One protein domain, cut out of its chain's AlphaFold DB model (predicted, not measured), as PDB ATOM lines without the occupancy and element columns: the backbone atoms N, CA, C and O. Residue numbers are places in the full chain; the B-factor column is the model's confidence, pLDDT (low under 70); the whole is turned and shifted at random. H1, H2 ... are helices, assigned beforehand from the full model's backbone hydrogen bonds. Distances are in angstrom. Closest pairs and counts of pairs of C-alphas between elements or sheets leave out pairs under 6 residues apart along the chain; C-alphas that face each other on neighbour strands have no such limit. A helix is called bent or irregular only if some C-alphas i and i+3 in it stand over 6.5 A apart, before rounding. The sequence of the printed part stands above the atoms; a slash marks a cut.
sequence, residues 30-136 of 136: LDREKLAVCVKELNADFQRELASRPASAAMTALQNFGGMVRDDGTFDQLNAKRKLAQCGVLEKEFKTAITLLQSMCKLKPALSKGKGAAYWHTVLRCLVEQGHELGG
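This is residues 30 to 136 of the 136 residues of an uncharacterized protein of Allokutzneria albata (UniProt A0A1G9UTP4). Two long helices, H1 and H5, form a V that closes toward the start of H1 and the end of H5, and the short helix H2 sits in its opening, in contact with both. H3 and H4 meet in an L beyond this V, H3 nearer to H1 and H4 nearer to H5. The printed part has 107 residues with five named helices, H1 to H5 in chain order, and no named strand; the class is all helix. It is compact, with a radius of gyration of the C-alphas of 12.6 A, and its C-alphas span 32 by 28 by 23 A.

Start from H1, residues 32 to 52, the longest helix. H5, residues 117 to 135, touches it with residues 127 to 135 alone, at a steep tilt of 42 degrees, opposite ways; the closest C-alphas, of Val 39 and Gly 131, are 5.7 A apart. H2, residues 57 to 64, touches residues 42 to 50 of H1 at a steep tilt of 54 degrees, opposite ways, with the C-alphas of Glu 49 and Ala 57 closest at 4.6 A. Residues 117 to 124 of H5 touch H2, about perpendicular at 75 degrees; the closest C-alphas, of Ala 58 and His 121, are 4.9 A apart. Farther out, H3, residues 77 to 86, touches residues 91 to 94 of H4, residues 91 to 104, about perpendicular at 76 degrees, the C-alphas of Ala 85 and Glu 91 being closest at 5.9 A. H1 and H3 are close but not clearly touching, with the C-alphas of Leu 35 and Leu 84 closest at 8.0 A. H4 and H5 are also close but not clearly touching, with those of Leu 101 and Leu 127 closest at 7.6 A. H2 and H3 are apart, and so are H1 and H4. Every O i to N i+4 pair is within hydrogen-bond range in H2, H3 and H5; in H1 it is 16 of 17 and in H4 8 of 10.

Find C-alpha 32 at (72.306, 39.064, 143.512); from there H1 runs 30.3 A to C-alpha 52 at (44.846, 43.728, 155.540). H2, Ala 57 to Asn 64, is 10.4 A long, and H3, Gln 77 to Gln 86, 14.3 A. H4, Glu 91 to Met 104, is 20.2 A long and irregular: C-alphas 92 and 95 are 7.3 A apart. H5 starts at Ala 117 and runs 26.7 A to C-alpha 135 at (69.327, 34.678, 149.735).

The C-alphas of Ser 52 and Lys 92, the two farthest apart, are 36.7 A apart. The printed part has no cut and ends at Gly 136, the chain's last residue. Look at residues 65 to 76 and 105 to 116 for the long links, H2 to H3 and H4 to H5; the other two are tight. The mean pLDDT of the printed part is 87.1, with residue 30 and residues 133 to 136 under 70.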
ATOM      1  N   LEU A  30      73.401  39.844 136.932       64.31
ATOM      2  CA  LEU A  30      72.498  40.066 138.061       64.31
ATOM      3  C   LEU A  30      73.309  40.390 139.317       64.31
ATOM      4  O   LEU A  30      74.093  39.558 139.778       64.31
ATOM      5  N   ASP A  31      73.086  41.569 139.891       76.44
ATOM      6  CA  ASP A  31      73.555  41.894 141.240       76.44
ATOM      7  C   ASP A  31      72.649  41.169 142.249       76.44
ATOM      8  O   ASP A  31      71.530  41.595 142.547       76.44
ATOM      9  N   ARG A  32      73.104  39.990 142.691       71.94
ATOM     10  CA  ARG A  32      72.306  39.064 143.512       71.94
ATOM     11  C   ARG A  32      71.898  39.666 144.846       71.94
ATOM     12  O   ARG A  32      70.796  39.392 145.305       71.94
ATOM     13  N   GLU A  33      72.768  40.471 145.443       80.44
ATOM     14  CA  GLU A  33      72.506  41.097 146.734       80.44
ATOM     15  C   GLU A  33      71.377  42.121 146.599       80.44
ATOM     16  O   GLU A  33      70.380  42.038 147.317       80.44
ATOM     17  N   LYS A  34      71.457  43.010 145.599       84.50
ATOM     18  CA  LYS A  34      70.377  43.971 145.323       84.50
ATOM     19  C   LYS A  34      69.067  43.289 144.961       84.50
ATOM     20  O   LYS A  34      68.006  43.725 145.410       84.50
ATOM     21  N   LEU A  35      69.129  42.210 144.184       82.50
ATOM     22  CA  LEU A  35      67.936  41.465 143.810       82.50
ATOM     23  C   LEU A  35      67.297  40.791 145.030       82.50
ATOM     24  O   LEU A  35      66.084  40.890 145.203       82.50
ATOM     25  N   ALA A  36      68.094  40.165 145.901       82.50
ATOM     26  CA  ALA A  36      67.613  39.544 147.132       82.50
ATOM     27  C   ALA A  36      66.980  40.573 148.082       82.50
ATOM     28  O   ALA A  36      65.894  40.328 148.612       82.50
ATOM     29  N   VAL A  37      67.600  41.748 148.242       86.50
ATOM     30  CA  VAL A  37      67.030  42.864 149.019       86.50
ATOM     31  C   VAL A  37      65.688  43.297 148.434       86.50
ATOM     32  O   VAL A  37      64.696  43.339 149.157       86.50
ATOM     33  N   CYS A  38      65.616  43.522 147.122       89.44
ATOM     34  CA  CYS A  38      64.372  43.893 146.454       89.44
ATOM     35  C   CYS A  38      63.258  42.856 146.634       89.44
ATOM     36  O   CYS A  38      62.109  43.225 146.875       89.44
ATOM     37  N   VAL A  39      63.567  41.559 146.521       89.00
ATOM     38  CA  VAL A  39      62.555  40.513 146.720       89.00
ATOM     39  C   VAL A  39      62.132  40.431 148.188       89.00
ATOM     40  O   VAL A  39      60.952  40.226 148.466       89.00
ATOM     41  N   LYS A  40      63.048  40.656 149.137       89.44
ATOM     42  CA  LYS A  40      62.721  40.725 150.566       89.44
ATOM     43  C   LYS A  40      61.794  41.901 150.885       89.44
ATOM     44  O   LYS A  40      60.817  41.713 151.605       89.44
ATOM     45  N   GLU A  41      62.066  43.082 150.333       91.00
ATOM     46  CA  GLU A  41      61.200  44.262 150.463       91.00
ATOM     47  C   GLU A  41      59.813  44.009 149.868       91.00
ATOM     48  O   GLU A  41      58.799  44.273 150.514       91.00
ATOM     49  N   LEU A  42      59.767  43.438 148.663       92.69
ATOM     50  CA  LEU A  42      58.524  43.080 147.992       92.69
ATOM     51  C   LEU A  42      57.724  42.034 148.786       92.69
ATOM     52  O   LEU A  42      56.508  42.164 148.914       92.69
ATOM     53  N   ASN A  43      58.385  41.022 149.356       92.25
ATOM     54  CA  ASN A  43      57.728  40.039 150.216       92.25
ATOM     55  C   ASN A  43      57.181  40.693 151.490       92.25
ATOM     56  O   ASN A  43      56.053  40.418 151.880       92.25
ATOM     57  N   ALA A  44      57.948  41.577 152.130       92.62
ATOM     58  CA  ALA A  44      57.491  42.281 153.324       92.62
ATOM     59  C   ALA A  44      56.241  43.132 153.040       92.62
ATOM     60  O   ALA A  44      55.290  43.097 153.824       92.62
ATOM     61  N   ASP A  45      56.211  43.845 151.909       93.62
ATOM     62  CA  ASP A  45      55.024  44.590 151.480       93.62
ATOM     63  C   ASP A  45      53.846  43.651 151.202       93.62
ATOM     64  O   ASP A  45      52.743  43.859 151.700       93.62
ATOM     65  N   PHE A  46      54.101  42.544 150.508       94.12
ATOM     66  CA  PHE A  46      53.083  41.541 150.241       94.12
ATOM     67  C   PHE A  46      52.474  40.945 151.517       94.12
ATOM     68  O   PHE A  46      51.253  40.861 151.602       94.12
ATOM     69  N   GLN A  47      53.276  40.573 152.521       94.25
ATOM     70  CA  GLN A  47      52.761  40.034 153.789       94.25
ATOM     71  C   GLN A  47      51.926  41.067 154.557       94.25
ATOM     72  O   GLN A  47      50.883  40.727 155.119       94.25
ATOM     73  N   ARG A  48      52.349  42.337 154.550       94.19
ATOM     74  CA  ARG A  48      51.587  43.442 155.149       94.19
ATOM     75  C   ARG A  48      50.227  43.611 154.475       94.19
ATOM     76  O   ARG A  48      49.207  43.716 155.159       94.19
ATOM     77  N   GLU A  49      50.202  43.607 153.146       95.00
ATOM     78  CA  GLU A  49      48.958  43.708 152.390       95.00
ATOM     79  C   GLU A  49      48.096  42.448 152.541       95.00
ATOM     80  O   GLU A  49      46.877  42.554 152.628       95.00
ATOM     81  N   LEU A  50      48.695  41.259 152.646       93.19
ATOM     82  CA  LEU A  50      47.976  39.996 152.835       93.19
ATOM     83  C   LEU A  50      47.182  39.986 154.148       93.19
ATOM     84  O   LEU A  50      46.053  39.500 154.168       93.19
ATOM     85  N   ALA A  51      47.734  40.578 155.210       91.31
ATOM     86  CA  ALA A  51      47.060  40.712 156.501       91.31
ATOM     87  C   ALA A  51      45.848  41.664 156.462       91.31
ATOM     88  O   ALA A  51      44.903  41.483 157.224       91.31
ATOM     89  N   SER A  52      45.866  42.668 155.578       91.19
ATOM     90  CA  SER A  52      44.846  43.728 155.540       91.19
ATOM     91  C   SER A  52      43.820  43.548 154.415       91.19
ATOM     92  O   SER A  52      42.650  43.888 154.569       91.19
ATOM     93  N   ARG A  53      44.258  43.045 153.258       91.62
ATOM     94  CA  ARG A  53      43.497  42.966 152.002       91.62
ATOM     95  C   ARG A  53      43.895  41.734 151.170       91.62
ATOM     96  O   ARG A  53      44.405  41.865 150.056       91.62
ATOM     97  N   PRO A  54      43.618  40.509 151.647       88.62
ATOM     98  CA  PRO A  54      44.148  39.287 151.040       88.62
ATOM     99  C   PRO A  54      43.793  39.120 149.555       88.62
ATOM    100  O   PRO A  54      44.608  38.643 148.771       88.62
ATOM    101  N   ALA A  55      42.605  39.571 149.138       87.94
ATOM    102  CA  ALA A  55      42.139  39.429 147.760       87.94
ATOM    103  C   ALA A  55      42.929  40.265 146.737       87.94
ATOM    104  O   ALA A  55      43.006  39.869 145.578       87.94
ATOM    105  N   SER A  56      43.506  41.404 147.135       91.44
ATOM    106  CA  SER A  56      44.249  42.311 146.242       91.44
ATOM    107  C   SER A  56      45.714  42.490 146.632       91.44
ATOM    108  O   SER A  56      46.440  43.174 145.912       91.44
ATOM    109  N   ALA A  57      46.167  41.836 147.705       94.12
ATOM    110  CA  ALA A  57      47.474  42.049 148.315       94.12
ATOM    111  C   ALA A  57      48.637  42.017 147.321       94.12
ATOM    112  O   ALA A  57      49.447  42.935 147.285       94.12
ATOM    113  N   ALA A  58      48.689  41.000 146.459       93.62
ATOM    114  CA  ALA A  58      49.767  40.880 145.483       93.62
ATOM    115  C   ALA A  58      49.733  41.966 144.402       93.62
ATOM    116  O   ALA A  58      50.774  42.431 143.948       93.62
ATOM    117  N   MET A  59      48.533  42.378 143.992       94.94
ATOM    118  CA  MET A  59      48.364  43.446 143.014       94.94
ATOM    119  C   MET A  59      48.790  44.787 143.616       94.94
ATOM    120  O   MET A  59      49.578  45.496 143.000       94.94
ATOM    121  N   THR A  60      48.344  45.080 144.840       95.25
ATOM    122  CA  THR A  60      48.731  46.282 145.588       95.25
ATOM    123  C   THR A  60      50.231  46.311 145.869       95.25
ATOM    124  O   THR A  60      50.868  47.325 145.608       95.25
ATOM    125  N   ALA A  61      50.831  45.194 146.284       95.50
ATOM    126  CA  ALA A  61      52.273  45.119 146.497       95.50
ATOM    127  C   ALA A  61      53.059  45.397 145.203       95.50
ATOM    128  O   ALA A  61      54.008  46.169 145.206       95.50
ATOM    129  N   LEU A  62      52.643  44.841 144.060       94.56
ATOM    130  CA  LEU A  62      53.297  45.100 142.768       94.56
ATOM    131  C   LEU A  62      53.045  46.518 142.220       94.56
ATOM    132  O   LEU A  62      53.886  47.054 141.495       94.56
ATOM    133  N   GLN A  63      51.909  47.132 142.557       95.19
ATOM    134  CA  GLN A  63      51.626  48.546 142.288       95.19
ATOM    135  C   GLN A  63      52.563  49.445 143.107       95.19
ATOM    136  O   GLN A  63      53.229  50.316 142.550       95.19
ATOM    137  N   ASN A  64      52.697  49.178 144.406       94.56
ATOM    138  CA  ASN A  64      53.597  49.903 145.304       94.56
ATOM    139  C   ASN A  64      55.070  49.675 144.947       94.56
ATOM    140  O   ASN A  64      55.908  50.570 145.077       94.56
ATOM    141  N   PHE A  65      55.395  48.488 144.434       92.88
ATOM    142  CA  PHE A  65      56.735  48.110 144.014       92.88
ATOM    143  C   PHE A  65      57.081  48.684 142.632       92.88
ATOM    144  O   PHE A  65      57.354  47.972 141.672       92.88
ATOM    145  N   GLY A  66      57.081  50.012 142.531       91.62
ATOM    146  CA  GLY A  66      57.486  50.741 141.330       91.62
ATOM    147  C   GLY A  66      56.457  50.743 140.199       91.62
ATOM    148  O   GLY A  66      56.831  51.058 139.073       91.62
ATOM    149  N   GLY A  67      55.192  50.405 140.466       94.00
ATOM    150  CA  GLY A  67      54.112  50.463 139.480       94.00
ATOM    151  C   GLY A  67      54.190  49.366 138.422       94.00
ATOM    152  O   GLY A  67      53.861  49.623 137.265       94.00
ATOM    153  N   MET A  68      54.665  48.168 138.779       93.00
ATOM    154  CA  MET A  68      54.788  47.034 137.846       93.00
ATOM    155  C   MET A  68      53.440  46.528 137.339       93.00
ATOM    156  O   MET A  68      53.357  45.923 136.269       93.00
ATOM    157  N   VAL A  69      52.392  46.755 138.124       94.62
ATOM    158  CA  VAL A  69      51.008  46.479 137.764       94.62
ATOM    159  C   VAL A  69      50.250  47.798 137.824       94.62
ATOM    160  O   VAL A  69      50.482  48.601 138.722       94.62
ATOM    161  N   ARG A  70      49.381  48.040 136.845       94.44
ATOM    162  CA  ARG A  70      48.525  49.231 136.774       94.44
ATOM    163  C   ARG A  70      47.264  49.057 137.616       94.44
ATOM    164  O   ARG A  70      46.952  47.954 138.067       94.44
ATOM    165  N   ASP A  71      46.501  50.131 137.783       92.00
ATOM    166  CA  ASP A  71      45.232  50.111 138.530       92.00
ATOM    167  C   ASP A  71      44.188  49.182 137.898       92.00
ATOM    168  O   ASP A  71      43.410  48.538 138.598       92.00
ATOM    169  N   ASP A  72      44.223  49.033 136.572       93.00
ATOM    170  CA  ASP A  72      43.367  48.097 135.837       93.00
ATOM    171  C   ASP A  72      43.838  46.630 135.933       93.00
ATOM    172  O   ASP A  72      43.240  45.735 135.324       93.00
ATOM    173  N   GLY A  73      44.915  46.376 136.681       91.75
ATOM    174  CA  GLY A  73      45.497  45.064 136.908       91.75
ATOM    175  C   GLY A  73      46.344  44.541 135.750       91.75
ATOM    176  O   GLY A  73      46.630  43.345 135.742       91.75
ATOM    177  N   THR A  74      46.720  45.367 134.771       94.06
ATOM    178  CA  THR A  74      47.610  44.968 133.665       94.06
ATOM    179  C   THR A  74      49.087  45.188 133.993       94.06
ATOM    180  O   THR A  74      49.440  46.014 134.832       94.06
ATOM    181  N   PHE A  75      49.968  44.433 133.333       94.06
ATOM    182  CA  PHE A  75      51.417  44.563 133.492       94.06
ATOM    183  C   PHE A  75      51.956  45.842 132.842       94.06
ATOM    184  O   PHE A  75      51.755  46.063 131.646       94.06
ATOM    185  N   ASP A  76      52.724  46.635 133.589       94.88
ATOM    186  CA  ASP A  76      53.483  47.760 133.049       94.88
ATOM    187  C   ASP A  76      54.954  47.375 132.854       94.88
ATOM    188  O   ASP A  76      55.787  47.425 133.764       94.88
ATOM    189  N   GLN A  77      55.283  46.988 131.622       91.81
ATOM    190  CA  GLN A  77      56.627  46.535 131.274       91.81
ATOM    191  C   GLN A  77      57.693  47.626 131.460       91.81
ATOM    192  O   GLN A  77      58.831  47.306 131.803       91.81
ATOM    193  N   LEU A  78      57.358  48.899 131.226       93.81
ATOM    194  CA  LEU A  78      58.316  49.997 131.352       93.81
ATOM    195  C   LEU A  78      58.680  50.220 132.822       93.81
ATOM    196  O   LEU A  78      59.856  50.351 133.162       93.81
ATOM    197  N   ASN A  79      57.678  50.220 133.698       94.19
ATOM    198  CA  ASN A  79      57.872  50.317 135.140       94.19
ATOM    199  C   ASN A  79      58.609  49.102 135.699       94.19
ATOM    200  O   ASN A  79      59.583  49.267 136.430       94.19
ATOM    201  N   ALA A  80      58.233  47.894 135.272       92.19
ATOM    202  CA  ALA A  80      58.943  46.670 135.625       92.19
ATOM    203  C   ALA A  80      60.418  46.714 135.229       92.19
ATOM    204  O   ALA A  80      61.279  46.386 136.043       92.19
ATOM    205  N   LYS A  81      60.731  47.169 134.011       91.81
ATOM    206  CA  LYS A  81      62.118  47.313 133.559       91.81
ATOM    207  C   LYS A  81      62.897  48.281 134.449       91.81
ATOM    208  O   LYS A  81      63.985  47.939 134.902       91.81
ATOM    209  N   ARG A  82      62.324  49.454 134.741       92.69
ATOM    210  CA  ARG A  82      62.950  50.472 135.598       92.69
ATOM    211  C   ARG A  82      63.169  49.972 137.024       92.69
ATOM    212  O   ARG A  82      64.266  50.126 137.556       92.69
ATOM    213  N   LYS A  83      62.159  49.344 137.632       92.25
ATOM    214  CA  LYS A  83      62.264  48.824 138.999       92.25
ATOM    215  C   LYS A  83      63.270  47.678 139.087       92.25
ATOM    216  O   LYS A  83      64.116  47.691 139.972       92.25
ATOM    217  N   LEU A  84      63.248  46.728 138.150       89.25
ATOM    218  CA  LEU A  84      64.216  45.627 138.143       89.25
ATOM    219  C   LEU A  84      65.653  46.111 137.899       89.25
ATOM    220  O   LEU A  84      66.574  45.562 138.498       89.25
ATOM    221  N   ALA A  85      65.854  47.173 137.113       90.12
ATOM    222  CA  ALA A  85      67.164  47.812 136.980       90.12
ATOM    223  C   ALA A  85      67.690  48.373 138.306       90.12
ATOM    224  O   ALA A  85      68.860  48.173 138.635       90.12
ATOM    225  N   GLN A  86      66.825  48.990 139.116       89.75
ATOM    226  CA  GLN A  86      67.181  49.421 140.475       89.75
ATOM    227  C   GLN A  86      67.507  48.233 141.390       89.75
ATOM    228  O   GLN A  86      68.373  48.336 142.253       89.75
ATOM    229  N   CYS A  87      66.864  47.090 141.153       87.00
ATOM    230  CA  CYS A  87      67.131  45.827 141.837       87.00
ATOM    231  C   CYS A  87      68.349  45.065 141.291       87.00
ATOM    232  O   CYS A  87      68.554  43.914 141.667       87.00
ATOM    233  N   GLY A  88      69.151  45.661 140.402       85.25
ATOM    234  CA  GLY A  88      70.380  45.038 139.911       85.25
ATOM    235  C   GLY A  88      70.224  44.128 138.691       85.25
ATOM    236  O   GLY A  88      71.178  43.440 138.325       85.25
ATOM    237  N   VAL A  89      69.058  44.125 138.038       83.88
ATOM    238  CA  VAL A  89      68.850  43.459 136.743       83.88
ATOM    239  C   VAL A  89      69.239  44.412 135.623       83.88
ATOM    240  O   VAL A  89      68.551  45.397 135.372       83.88
ATOM    241  N   LEU A  90      70.313  44.119 134.893       83.06
ATOM    242  CA  LEU A  90      70.704  44.965 133.766       83.06
ATOM    243  C   LEU A  90      69.562  45.080 132.747       83.06
ATOM    244  O   LEU A  90      68.943  44.086 132.372       83.06
ATOM    245  N   GLU A  91      69.315  46.287 132.237       82.25
ATOM    246  CA  GLU A  91      68.202  46.545 131.315       82.25
ATOM    247  C   GLU A  91      68.193  45.629 130.082       82.25
ATOM    248  O   GLU A  91      67.124  45.245 129.602       82.25
ATOM    249  N   LYS A  92      69.382  45.283 129.576       81.00
ATOM    250  CA  LYS A  92      69.570  44.374 128.436       81.00
ATOM    251  C   LYS A  92      69.146  42.932 128.748       81.00
ATOM    252  O   LYS A  92      68.706  42.221 127.853       81.00
ATOM    253  N   GLU A  93      69.201  42.540 130.019       81.25
ATOM    254  CA  GLU A  93      68.864  41.202 130.515       81.25
ATOM    255  C   GLU A  93      67.406  41.095 130.966       81.25
ATOM    256  O   GLU A  93      66.938  40.008 131.295       81.25
ATOM    257  N   PHE A  94      66.650  42.199 130.950       83.88
ATOM    258  CA  PHE A  94      65.257  42.223 131.397       83.88
ATOM    259  C   PHE A  94      64.404  41.144 130.713       83.88
ATOM    260  O   PHE A  94      63.681  40.407 131.381       83.88
ATOM    261  N   LYS A  95      64.505  41.009 129.383       85.19
ATOM    262  CA  LYS A  95      63.740  39.996 128.634       85.19
ATOM    263  C   LYS A  95      64.118  38.574 129.051       85.19
ATOM    264  O   LYS A  95      63.232  37.732 129.192       85.19
ATOM    265  N   THR A  96      65.407  38.324 129.266       82.19
ATOM    266  CA  THR A  96      65.932  37.035 129.726       82.19
ATOM    267  C   THR A  96      65.412  36.717 131.125       82.19
ATOM    268  O   THR A  96      64.836  35.653 131.331       82.19
ATOM    269  N   ALA A  97      65.518  37.664 132.062       81.19
ATOM    270  CA  ALA A  97      65.055  37.515 133.440       81.19
ATOM    271  C   ALA A  97      63.545  37.235 133.519       81.19
ATOM    272  O   ALA A  97      63.120  36.305 134.200       81.19
ATOM    273  N   ILE A  98      62.738  37.987 132.763       82.69
ATOM    274  CA  ILE A  98      61.286  37.781 132.687       82.69
ATOM    275  C   ILE A  98      60.954  36.413 132.082       82.69
ATOM    276  O   ILE A  98      60.124  35.691 132.628       82.69
ATOM    277  N   THR A  99      61.627  36.009 131.003       82.75
ATOM    278  CA  THR A  99      61.383  34.708 130.353       82.75
ATOM    279  C   THR A  99      61.742  33.536 131.269       82.75
ATOM    280  O   THR A  99      60.981  32.572 131.373       82.75
ATOM    281  N   LEU A 100      62.872  33.632 131.972       81.56
ATOM    282  CA  LEU A 100      63.292  32.645 132.964       81.56
ATOM    283  C   LEU A 100      62.271  32.538 134.094       81.56
ATOM    284  O   LEU A 100      61.806  31.437 134.382       81.56
ATOM    285  N   LEU A 101      61.851  33.671 134.660       82.00
ATOM    286  CA  LEU A 101      60.826  33.710 135.698       82.00
ATOM    287  C   LEU A 101      59.528  33.042 135.231       82.00
ATOM    288  O   LEU A 101      58.971  32.206 135.934       82.00
ATOM    289  N   GLN A 102      59.058  33.368 134.025       84.94
ATOM    290  CA  GLN A 102      57.846  32.770 133.466       84.94
ATOM    291  C   GLN A 102      57.959  31.254 133.299       84.94
ATOM    292  O   GLN A 102      56.985  30.549 133.555       84.94
ATOM    293  N   SER A 103      59.128  30.760 132.889       82.50
ATOM    294  CA  SER A 103      59.398  29.328 132.755       82.50
ATOM    295  C   SER A 103      59.421  28.631 134.118       82.50
ATOM    296  O   SER A 103      58.698  27.657 134.332       82.50
ATOM    297  N   MET A 104      60.179  29.180 135.071       80.81
ATOM    298  CA  MET A 104      60.336  28.634 136.423       80.81
ATOM    299  C   MET A 104      59.003  28.600 137.175       80.81
ATOM    300  O   MET A 104      58.634  27.579 137.751       80.81
ATOM    301  N   CYS A 105      58.231  29.681 137.074       83.19
ATOM    302  CA  CYS A 105      56.910  29.804 137.678       83.19
ATOM    303  C   CYS A 105      55.784  29.179 136.839       83.19
ATOM    304  O   CYS A 105      54.619  29.263 137.228       83.19
ATOM    305  N   LYS A 106      56.103  28.577 135.682       87.81
ATOM    306  CA  LYS A 106      55.145  27.964 134.741       87.81
ATOM    307  C   LYS A 106      53.951  28.878 134.421       87.81
ATOM    308  O   LYS A 106      52.811  28.420 134.324       87.81
ATOM    309  N   LEU A 107      54.205  30.179 134.266       84.69
ATOM    310  CA  LEU A 107      53.157  31.192 134.147       84.69
ATOM    311  C   LEU A 107      52.394  31.057 132.827       84.69
ATOM    312  O   LEU A 107      52.966  31.157 131.738       84.69
ATOM    313  N   LYS A 108      51.074  30.890 132.940       82.31
ATOM    314  CA  LYS A 108      50.119  30.979 131.832       82.31
ATOM    315  C   LYS A 108      48.915  31.823 132.282       82.31
ATOM    316  O   LYS A 108      48.301  31.467 133.284       82.31
ATOM    317  N   PRO A 109      48.559  32.916 131.577       84.31
ATOM    318  CA  PRO A 109      49.236  33.487 130.409       84.31
ATOM    319  C   PRO A 109      50.621  34.077 130.742       84.31
ATOM    320  O   PRO A 109      51.049  34.100 131.895       84.31
ATOM    321  N   ALA A 110      51.337  34.538 129.712       88.25
ATOM    322  CA  ALA A 110      52.589  35.275 129.869       88.25
ATOM    323  C   ALA A 110      52.403  36.554 130.710       88.25
ATOM    324  O   ALA A 110      51.318  37.126 130.680       88.25
ATOM    325  N   LEU A 111      53.458  37.046 131.379       87.88
ATOM    326  CA  LEU A 111      53.389  38.231 132.253       87.88
ATOM    327  C   LEU A 111      52.818  39.460 131.539       87.88
ATOM    328  O   LEU A 111      51.950  40.134 132.078       87.88
ATOM    329  N   SER A 112      53.218  39.689 130.286       88.06
ATOM    330  CA  SER A 112      52.705  40.780 129.445       88.06
ATOM    331  C   SER A 112      51.211  40.691 129.116       88.06
ATOM    332  O   SER A 112      50.618  41.677 128.693       88.06
ATOM    333  N   LYS A 113      50.603  39.516 129.295       89.81
ATOM    334  CA  LYS A 113      49.167  39.255 129.123       89.81
ATOM    335  C   LYS A 113      48.478  38.934 130.455       89.81
ATOM    336  O   LYS A 113      47.298  38.591 130.464       89.81
ATOM    337  N   GLY A 114      49.218  38.993 131.560       86.56
ATOM    338  CA  GLY A 114      48.720  38.761 132.903       86.56
ATOM    339  C   GLY A 114      47.745  39.848 133.323       86.56
ATOM    340  O   GLY A 114      47.996  41.031 133.083       86.56
ATOM    341  N   LYS A 115      46.633  39.451 133.944       90.25
ATOM    342  CA  LYS A 115      45.648  40.395 134.470       90.25
ATOM    343  C   LYS A 115      44.926  39.843 135.693       90.25
ATOM    344  O   LYS A 115      44.616  38.654 135.755       90.25
ATOM    345  N   GLY A 116      44.599  40.742 136.616       89.50
ATOM    346  CA  GLY A 116      43.736  40.462 137.759       89.50
ATOM    347  C   GLY A 116      44.471  39.874 138.963       89.50
ATOM    348  O   GLY A 116      45.553  39.298 138.856       89.50
ATOM    349  N   ALA A 117      43.861  40.034 140.136       90.88
ATOM    350  CA  ALA A 117      44.532  39.791 141.408       90.88
ATOM    351  C   ALA A 117      44.992  38.335 141.601       90.88
ATOM    352  O   ALA A 117      46.112  38.110 142.048       90.88
ATOM    353  N   ALA A 118      44.185  37.347 141.198       91.50
ATOM    354  CA  ALA A 118      44.539  35.930 141.329       91.50
ATOM    355  C   ALA A 118      45.793  35.546 140.520       91.50
ATOM    356  O   ALA A 118      46.650  34.795 140.997       91.50
ATOM    357  N   TYR A 119      45.929  36.097 139.309       93.12
ATOM    358  CA  TYR A 119      47.122  35.897 138.489       93.12
ATOM    359  C   TYR A 119      48.349  36.496 139.182       93.12
ATOM    360  O   TYR A 119      49.347  35.804 139.380       93.12
ATOM    361  N   TRP A 120      48.249  37.749 139.635       93.94
ATOM    362  CA  TRP A 120      49.344  38.435 140.324       93.94
ATOM    363  C   TRP A 120      49.742  37.773 141.639       93.94
ATOM    364  O   TRP A 120      50.923  37.730 141.962       93.94
ATOM    365  N   HIS A 121      48.794  37.170 142.348       93.75
ATOM    366  CA  HIS A 121      49.072  36.393 143.551       93.75
ATOM    367  C   HIS A 121      49.902  35.137 143.257       93.75
ATOM    368  O   HIS A 121      50.808  34.795 144.016       93.75
ATOM    369  N   THR A 122      49.636  34.474 142.128       91.56
ATOM    370  CA  THR A 122      50.426  33.323 141.665       91.56
ATOM    371  C   THR A 122      51.842  33.747 141.285       91.56
ATOM    372  O   THR A 122      52.811  33.115 141.706       91.56
ATOM    373  N   VAL A 123      51.961  34.842 140.527       91.38
ATOM    374  CA  VAL A 123      53.249  35.418 140.120       91.38
ATOM    375  C   VAL A 123      54.084  35.794 141.339       91.38
ATOM    376  O   VAL A 123      55.238  35.390 141.440       91.38
ATOM    377  N   LEU A 124      53.499  36.552 142.266       90.94
ATOM    378  CA  LEU A 124      54.219  37.112 143.398       90.94
ATOM    379  C   LEU A 124      54.662  36.039 144.387       90.94
ATOM    380  O   LEU A 124      55.801  36.068 144.841       90.94
ATOM    381  N   ARG A 125      53.806  35.047 144.665       89.69
ATOM    382  CA  ARG A 125      54.189  33.909 145.506       89.69
ATOM    383  C   ARG A 125      55.392  33.175 144.919       89.69
ATOM    384  O   ARG A 125      56.361  32.948 145.634       89.69
ATOM    385  N   CYS A 126      55.363  32.883 143.619       89.38
ATOM    386  CA  CYS A 126      56.499  32.239 142.974       89.38
ATOM    387  C   CYS A 126      57.758  33.120 143.012       89.38
ATOM    388  O   CYS A 126      58.833  32.627 143.326       89.38
ATOM    389  N   LEU A 127      57.643  34.429 142.757       87.56
ATOM    390  CA  LEU A 127      58.765  35.370 142.870       87.56
ATOM    391  C   LEU A 127      59.420  35.344 144.254       87.56
ATOM    392  O   LEU A 127      60.644  35.314 144.342       87.56
ATOM    393  N   VAL A 128      58.618  35.343 145.320       85.81
ATOM    394  CA  VAL A 128      59.110  35.268 146.702       85.81
ATOM    395  C   VAL A 128      59.793  33.928 146.973       85.81
ATOM    396  O   VAL A 128      60.887  33.914 147.531       85.81
ATOM    397  N   GLU A 129      59.196  32.815 146.537       84.94
ATOM    398  CA  GLU A 129      59.793  31.477 146.654       84.94
ATOM    399  C   GLU A 129      61.154  31.411 145.944       84.94
ATOM    400  O   GLU A 129      62.142  30.985 146.540       84.94
ATOM    401  N   GLN A 130      61.238  31.921 144.710       79.88
ATOM    402  CA  GLN A 130      62.499  32.005 143.971       79.88
ATOM    403  C   GLN A 130      63.488  32.987 144.615       79.88
ATOM    404  O   GLN A 130      64.691  32.774 144.558       79.88
ATOM    405  N   GLY A 131      63.020  34.062 145.248       73.31
ATOM    406  CA  GLY A 131      63.883  35.013 145.948       73.31
ATOM    407  C   GLY A 131      64.493  34.468 147.233       73.31
ATOM    408  O   GLY A 131      65.642  34.777 147.534       73.31
ATOM    409  N   HIS A 132      63.766  33.631 147.977       72.44
ATOM    410  CA  HIS A 132      64.326  32.953 149.145       72.44
ATOM    411  C   HIS A 132      65.482  32.030 148.757       72.44
ATOM    412  O   HIS A 132      66.511  32.028 149.426       72.44
ATOM    413  N   GLU A 133      65.375  31.324 147.631       68.75
ATOM    414  CA  GLU A 133      66.477  30.494 147.144       68.75
ATOM    415  C   GLU A 133      67.720  31.333 146.729       68.75
ATOM    416  O   GLU A 133      68.824  30.786 146.656       68.75
ATOM    417  N   LEU A 134      67.578  32.645 146.453       60.41
ATOM    418  CA  LEU A 134      68.694  33.549 146.105       60.41
ATOM    419  C   LEU A 134      69.475  34.021 147.341       60.41
ATOM    420  O   LEU A 134      70.636  34.403 147.196       60.41
ATOM    421  N   GLY A 135      68.830  34.039 148.512       47.97
ATOM    422  CA  GLY A 135      69.327  34.678 149.735       47.97
ATOM    423  C   GLY A 135      70.091  33.775 150.705       47.97
ATOM    424  O   GLY A 135      70.837  34.320 151.512       47.97
ATOM    425  N   GLY A 136      69.965  32.445 150.592       35.94
ATOM    426  CA  GLY A 136      70.612  31.487 151.502       35.94
ATOM    427  C   GLY A 136      69.889  31.332 152.833       35.94
ATOM    428  O   GLY A 136      69.799  32.325 153.584       35.94
TER     429      GLY A 136